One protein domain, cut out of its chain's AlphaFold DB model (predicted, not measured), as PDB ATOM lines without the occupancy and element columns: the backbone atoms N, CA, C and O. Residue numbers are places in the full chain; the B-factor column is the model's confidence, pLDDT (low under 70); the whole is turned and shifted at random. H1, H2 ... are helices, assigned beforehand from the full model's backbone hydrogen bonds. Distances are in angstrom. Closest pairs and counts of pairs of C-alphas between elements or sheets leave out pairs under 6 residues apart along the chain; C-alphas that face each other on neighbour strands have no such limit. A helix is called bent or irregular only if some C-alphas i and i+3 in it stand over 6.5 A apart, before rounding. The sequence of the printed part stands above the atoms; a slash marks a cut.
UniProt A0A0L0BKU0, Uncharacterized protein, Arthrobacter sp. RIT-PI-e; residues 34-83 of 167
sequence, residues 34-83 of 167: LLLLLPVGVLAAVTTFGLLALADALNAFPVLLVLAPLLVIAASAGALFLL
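Overview. This is residues 34 to 83 of the 167 residues of an uncharacterized protein of Arthrobacter sp. RIT-PI-e (UniProt A0A0L0BKU0). Picture a long, open helical hairpin: H1 runs out, a tight turn at residues 58 to 60 reverses the chain, and H2 runs back, with a gap between the two helices. They come together near the turn, while residues 34 to 47 of H1 and residues 69 to 83, of which 69 to 82 belong to H2, stand free. The printed part has 50 residues with two named helices, H1 then H2, and no named strand; its class is all helix. It is loose, with a radius of gyration of the C-alphas of 12.8 A, and flat, spanning 36 by 21 by 8 A.

Along the chain. Find C-alpha 34 at (154.624, 223.800, 117.900); from there H1, residues 34 to 57, runs 33.8 A to C-alpha 57 at (183.699, 210.784, 129.109). H1 has a kink of 26 degrees near residue 41 and is irregular, but only just: C-alphas 36 and 39 are 6.8 A apart. H2, residues 61 to 82, runs 30.8 A to C-alpha 82 at (157.592, 213.309, 107.645). It is neither bent nor irregular, but only just: C-alphas 66 and 69 are 6.1 A apart.

Arrangement. Look at Ala 55 and Phe 61, whose C-alphas, 6.0 A apart, are the closest of the two helices. H1 and H2 only just touch, with 3 pairs of C-alphas within 8 A, through residues 52 to 55 of H1 and 61 to 64 of H2 alone. They form a helical hairpin, at a shallow tilt of 16 degrees, opposite ways, with centres 13.5 A apart. Along the backbones, 18 of 20 O i to N i+4 pairs in H1 and 13 of 18 in H2 are within hydrogen-bond range.

Size, cuts and confidence. The two C-alphas farthest apart are those of Asn 59 and Leu 83, at 36.8 A. The printed part has no cut, and the link from H1 to H2 is tight. The mean pLDDT of the printed part is 73.1; look for values under 70 at residues 34, 36 to 37, 61, 63 to 65, 76 and 78 to 83.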
ATOM      1  N   LEU A  34     153.326 223.640 117.236       68.94
ATOM      2  CA  LEU A  34     154.624 223.800 117.900       68.94
ATOM      3  C   LEU A  34     154.688 223.061 119.242       68.94
ATOM      4  O   LEU A  34     155.687 222.403 119.527       68.94
ATOM      5  N   LEU A  35     153.623 223.126 120.046       76.94
ATOM      6  CA  LEU A  35     153.545 222.419 121.325       76.94
ATOM      7  C   LEU A  35     153.644 220.897 121.138       76.94
ATOM      8  O   LEU A  35     154.343 220.231 121.894       76.94
ATOM      9  N   LEU A  36     152.995 220.342 120.109       68.69
ATOM     10  CA  LEU A  36     153.071 218.912 119.788       68.69
ATOM     11  C   LEU A  36     154.464 218.477 119.312       68.69
ATOM     12  O   LEU A  36     154.831 217.316 119.484       68.69
ATOM     13  N   LEU A  37     155.248 219.391 118.735       69.88
ATOM     14  CA  LEU A  37     156.636 219.132 118.346       69.88
ATOM     15  C   LEU A  37     157.619 219.251 119.519       69.88
ATOM     16  O   LEU A  37     158.729 218.723 119.433       69.88
ATOM     17  N   LEU A  38     157.225 219.890 120.625       76.88
ATOM     18  CA  LEU A  38     158.100 220.135 121.772       76.88
ATOM     19  C   LEU A  38     158.665 218.843 122.391       76.88
ATOM     20  O   LEU A  38     159.880 218.792 122.571       76.88
ATOM     21  N   PRO A  39     157.886 217.772 122.654       76.75
ATOM     22  CA  PRO A  39     158.431 216.526 123.201       76.75
ATOM     23  C   PRO A  39     159.481 215.888 122.288       76.75
ATOM     24  O   PRO A  39     160.494 215.382 122.765       76.75
ATOM     25  N   VAL A  40     159.265 215.954 120.970       77.00
ATOM     26  CA  VAL A  40     160.219 215.455 119.972       77.00
ATOM     27  C   VAL A  40     161.502 216.284 120.011       77.00
ATOM     28  O   VAL A  40     162.594 215.721 120.021       77.00
ATOM     29  N   GLY A  41     161.378 217.612 120.097       74.25
ATOM     30  CA  GLY A  41     162.514 218.523 120.244       74.25
ATOM     31  C   GLY A  41     163.309 218.285 121.530       74.25
ATOM     32  O   GLY A  41     164.534 218.207 121.484       74.25
ATOM     33  N   VAL A  42     162.625 218.100 122.663       81.12
ATOM     34  CA  VAL A  42     163.255 217.801 123.959       81.12
ATOM     35  C   VAL A  42     163.985 216.463 123.910       81.12
ATOM     36  O   VAL A  42     165.146 216.393 124.300       81.12
ATOM     37  N   LEU A  43     163.352 215.410 123.384       78.62
ATOM     38  CA  LEU A  43     163.980 214.095 123.262       78.62
ATOM     39  C   LEU A  43     165.217 214.141 122.356       78.62
ATOM     40  O   LEU A  43     166.253 213.568 122.697       78.62
ATOM     41  N   ALA A  44     165.136 214.853 121.229       77.06
ATOM     42  CA  ALA A  44     166.265 215.046 120.328       77.06
ATOM     43  C   ALA A  44     167.415 215.798 121.018       77.06
ATOM     44  O   ALA A  44     168.568 215.375 120.916       77.06
ATOM     45  N   ALA A  45     167.109 216.859 121.773       76.06
ATOM     46  CA  ALA A  45     168.100 217.611 122.538       76.06
ATOM     47  C   ALA A  45     168.774 216.735 123.602       76.06
ATOM     48  O   ALA A  45     169.998 216.635 123.618       76.06
ATOM     49  N   VAL A  46     167.993 216.037 124.434       82.56
ATOM     50  CA  VAL A  46     168.506 215.127 125.475       82.56
ATOM     51  C   VAL A  46     169.398 214.047 124.867       82.56
ATOM     52  O   VAL A  46     170.489 213.800 125.373       82.56
ATOM     53  N   THR A  47     168.976 213.446 123.754       78.44
ATOM     54  CA  THR A  47     169.764 212.419 123.060       78.44
ATOM     55  C   THR A  47     171.077 212.998 122.532       78.44
ATOM     56  O   THR A  47     172.130 212.391 122.698       78.44
ATOM     57  N   THR A  48     171.037 214.196 121.944       74.31
ATOM     58  CA  THR A  48     172.224 214.858 121.384       74.31
ATOM     59  C   THR A  48     173.225 215.223 122.476       74.31
ATOM     60  O   THR A  48     174.388 214.837 122.398       74.31
ATOM     61  N   PHE A  49     172.780 215.917 123.527       79.81
ATOM     62  CA  PHE A  49     173.645 216.300 124.644       79.81
ATOM     63  C   PHE A  49     174.148 215.082 125.425       79.81
ATOM     64  O   PHE A  49     175.310 215.057 125.820       79.81
ATOM     65  N   GLY A  50     173.316 214.050 125.592       81.69
ATOM     66  CA  GLY A  50     173.710 212.795 126.227       81.69
ATOM     67  C   GLY A  50     174.799 212.057 125.446       81.69
ATOM     68  O   GLY A  50     175.775 211.609 126.041       81.69
ATOM     69  N   LEU A  51     174.682 211.983 124.115       77.31
ATOM     70  CA  LEU A  51     175.709 211.383 123.256       77.31
ATOM     71  C   LEU A  51     177.023 212.172 123.282       77.31
ATOM     72  O   LEU A  51     178.091 211.563 123.321       77.31
ATOM     73  N   LEU A  52     176.954 213.506 123.292       76.75
ATOM     74  CA  LEU A  52     178.136 214.364 123.412       76.75
ATOM     75  C   LEU A  52     178.845 214.159 124.756       76.75
ATOM     76  O   LEU A  52     180.049 213.918 124.774       76.75
ATOM     77  N   ALA A  53     178.098 214.186 125.863       81.19
ATOM     78  CA  ALA A  53     178.648 213.978 127.202       81.19
ATOM     79  C   ALA A  53     179.254 212.573 127.373       81.19
ATOM     80  O   ALA A  53     180.326 212.423 127.953       81.19
ATOM     81  N   LEU A  54     178.594 211.541 126.835       78.62
ATOM     82  CA  LEU A  54     179.092 210.166 126.884       78.62
ATOM     83  C   LEU A  54     180.411 210.010 126.121       78.62
ATOM     84  O   LEU A  54     181.322 209.329 126.580       78.62
ATOM     85  N   ALA A  55     180.525 210.623 124.950       75.62
ATOM     86  CA  ALA A  55     181.722 210.489 124.138       75.62
ATOM     87  C   ALA A  55     182.922 211.266 124.686       75.62
ATOM     88  O   ALA A  55     184.050 210.793 124.540       75.62
ATOM     89  N   ASP A  56     182.676 212.415 125.321       78.81
ATOM     90  CA  ASP A  56     183.688 213.158 126.076       78.81
ATOM     91  C   ASP A  56     184.228 212.297 127.230       78.81
ATOM     92  O   ASP A  56     185.429 212.052 127.323       78.81
ATOM     93  N   ALA A  57     183.330 211.687 128.015       81.12
ATOM     94  CA  ALA A  57     183.699 210.784 129.109       81.12
ATOM     95  C   ALA A  57     184.496 209.544 128.655       81.12
ATOM     96  O   ALA A  57     185.302 209.011 129.416       81.12
ATOM     97  N   LEU A  58     184.282 209.073 127.422       82.00
ATOM     98  CA  LEU A  58     184.950 207.895 126.860       82.00
ATOM     99  C   LEU A  58     186.209 208.224 126.035       82.00
ATOM    100  O   LEU A  58     186.799 207.304 125.469       82.00
ATOM    101  N   ASN A  59     186.614 209.499 125.917       80.94
ATOM    102  CA  ASN A  59     187.657 209.945 124.971       80.94
ATOM    103  C   ASN A  59     187.415 209.447 123.526       80.94
ATOM    104  O   ASN A  59     188.332 209.286 122.718       80.94
ATOM    105  N   ALA A  60     186.151 209.210 123.174       74.12
ATOM    106  CA  ALA A  60     185.730 208.596 121.919       74.12
ATOM    107  C   ALA A  60     185.418 209.641 120.833       74.12
ATOM    108  O   ALA A  60     184.688 209.368 119.878       74.12
ATOM    109  N   PHE A  61     185.984 210.843 120.957       69.06
ATOM    110  CA  PHE A  61     185.782 211.962 120.034       69.06
ATOM    111  C   PHE A  61     185.966 211.596 118.542       69.06
ATOM    112  O   PHE A  61     185.138 212.013 117.725       69.06
ATOM    113  N   PRO A  62     186.953 210.755 118.149       70.19
ATOM    114  CA  PRO A  62     187.105 210.320 116.757       70.19
ATOM    115  C   PRO A  62     185.937 209.457 116.256       70.19
ATOM    116  O   PRO A  62     185.548 209.546 115.096       70.19
ATOM    117  N   VAL A  63     185.354 208.635 117.133       67.81
ATOM    118  CA  VAL A  63     184.212 207.765 116.815       67.81
ATOM    119  C   VAL A  63     182.939 208.599 116.654       67.81
ATOM    120  O   VAL A  63     182.150 208.357 115.740       67.81
ATOM    121  N   LEU A  64     182.775 209.638 117.476       67.19
ATOM    122  CA  LEU A  64     181.678 210.600 117.360       67.19
ATOM    123  C   LEU A  64     181.687 211.349 116.023       67.19
ATOM    124  O   LEU A  64     180.624 211.545 115.440       67.19
ATOM    125  N   LEU A  65     182.864 211.723 115.511       68.19
ATOM    126  CA  LEU A  65     183.003 212.388 114.209       68.19
ATOM    127  C   LEU A  65     182.471 211.544 113.042       68.19
ATOM    128  O   LEU A  65     182.084 212.105 112.023       68.19
ATOM    129  N   VAL A  66     182.417 210.216 113.191       71.38
ATOM    130  CA  VAL A  66     181.879 209.295 112.179       71.38
ATOM    131  C   VAL A  66     180.409 208.960 112.451       71.38
ATOM    132  O   VAL A  66     179.583 208.981 111.539       71.38
ATOM    133  N   LEU A  67     180.049 208.685 113.707       71.88
ATOM    134  CA  LEU A  67     178.689 208.285 114.085       71.88
ATOM    135  C   LEU A  67     177.685 209.442 114.069       71.88
ATOM    136  O   LEU A  67     176.537 209.238 113.673       71.88
ATOM    137  N   ALA A  68     178.094 210.653 114.451       72.44
ATOM    138  CA  ALA A  68     177.225 211.827 114.445       72.44
ATOM    139  C   ALA A  68     176.697 212.174 113.039       72.44
ATOM    140  O   ALA A  68     175.479 212.282 112.896       72.44
ATOM    141  N   PRO A  69     177.524 212.289 111.978       71.50
ATOM    142  CA  PRO A  69     176.999 212.543 110.638       71.50
ATOM    143  C   PRO A  69     176.136 211.387 110.119       71.50
ATOM    144  O   PRO A  69     175.126 211.648 109.473       71.50
ATOM    145  N   LEU A  70     176.450 210.127 110.448       75.38
ATOM    146  CA  LEU A  70     175.599 208.975 110.115       75.38
ATOM    147  C   LEU A  70     174.210 209.071 110.765       75.38
ATOM    148  O   LEU A  70     173.200 208.867 110.090       75.38
ATOM    149  N   LEU A  71     174.149 209.435 112.047       74.81
ATOM    150  CA  LEU A  71     172.894 209.665 112.765       74.81
ATOM    151  C   LEU A  71     172.130 210.866 112.207       74.81
ATOM    152  O   LEU A  71     170.919 210.778 112.032       74.81
ATOM    153  N   VAL A  72     172.817 211.961 111.873       73.69
ATOM    154  CA  VAL A  72     172.197 213.135 111.242       73.69
ATOM    155  C   VAL A  72     171.632 212.778 109.871       73.69
ATOM    156  O   VAL A  72     170.511 213.178 109.565       73.69
ATOM    157  N   ILE A  73     172.344 211.995 109.057       75.19
ATOM    158  CA  ILE A  73     171.856 211.518 107.756       75.19
ATOM    159  C   ILE A  73     170.639 210.609 107.944       75.19
ATOM    160  O   ILE A  73     169.633 210.809 107.267       75.19
ATOM    161  N   ALA A  74     170.686 209.659 108.879       73.06
ATOM    162  CA  ALA A  74     169.563 208.768 109.168       73.06
ATOM    163  C   ALA A  74     168.334 209.536 109.685       73.06
ATOM    164  O   ALA A  74     167.216 209.307 109.220       73.06
ATOM    165  N   ALA A  75     168.536 210.499 110.588       71.12
ATOM    166  CA  ALA A  75     167.484 211.368 111.106       71.12
ATOM    167  C   ALA A  75     166.913 212.279 110.013       71.12
ATOM    168  O   ALA A  75     165.697 212.420 109.909       71.12
ATOM    169  N   SER A  76     167.764 212.843 109.152       67.50
ATOM    170  CA  SER A  76     167.351 213.680 108.019       67.50
ATOM    171  C   SER A  76     166.565 212.865 106.992       67.50
ATOM    172  O   SER A  76     165.503 213.293 106.548       67.50
ATOM    173  N   ALA A  77     167.030 211.658 106.663       70.19
ATOM    174  CA  ALA A  77     166.318 210.726 105.796       70.19
ATOM    175  C   ALA A  77     164.953 210.349 106.392       70.19
ATOM    176  O   ALA A  77     163.952 210.377 105.679       70.19
ATOM    177  N   GLY A  78     164.886 210.083 107.700       64.50
ATOM    178  CA  GLY A  78     163.635 209.868 108.429       64.50
ATOM    179  C   GLY A  78     162.701 211.084 108.384       64.50
ATOM    180  O   GLY A  78     161.516 210.942 108.086       64.50
ATOM    181  N   ALA A  79     163.233 212.291 108.588       64.25
ATOM    182  CA  ALA A  79     162.479 213.542 108.537       64.25
ATOM    183  C   ALA A  79     161.910 213.835 107.137       64.25
ATOM    184  O   ALA A  79     160.795 214.342 107.021       64.25
ATOM    185  N   LEU A  80     162.603 213.441 106.063       60.38
ATOM    186  CA  LEU A  80     162.073 213.536 104.696       60.38
ATOM    187  C   LEU A  80     160.796 212.698 104.499       60.38
ATOM    188  O   LEU A  80     159.941 213.073 103.696       60.38
ATOM    189  N   PHE A  81     160.613 211.601 105.245       58.28
ATOM    190  CA  PHE A  81     159.352 210.847 105.243       58.28
ATOM    191  C   PHE A  81     158.223 211.543 106.015       58.28
ATOM    192  O   PHE A  81     157.054 211.215 105.786       58.28
ATOM    193  N   LEU A  82     158.554 212.493 106.897       54.44
ATOM    194  CA  LEU A  82     157.592 213.309 107.645       54.44
ATOM    195  C   LEU A  82     157.078 214.499 106.830       54.44
ATOM    196  O   LEU A  82     155.997 215.011 107.119       54.44
ATOM    197  N   LEU A  83     157.822 214.930 105.805       56.72
ATOM    198  CA  LEU A  83     157.397 216.034 104.953       56.72
ATOM    199  C   LEU A  83     156.134 215.670 104.154       56.72
ATOM    200  O   LEU A  83     155.979 214.525 103.705       56.72
TER     201      LEU A  83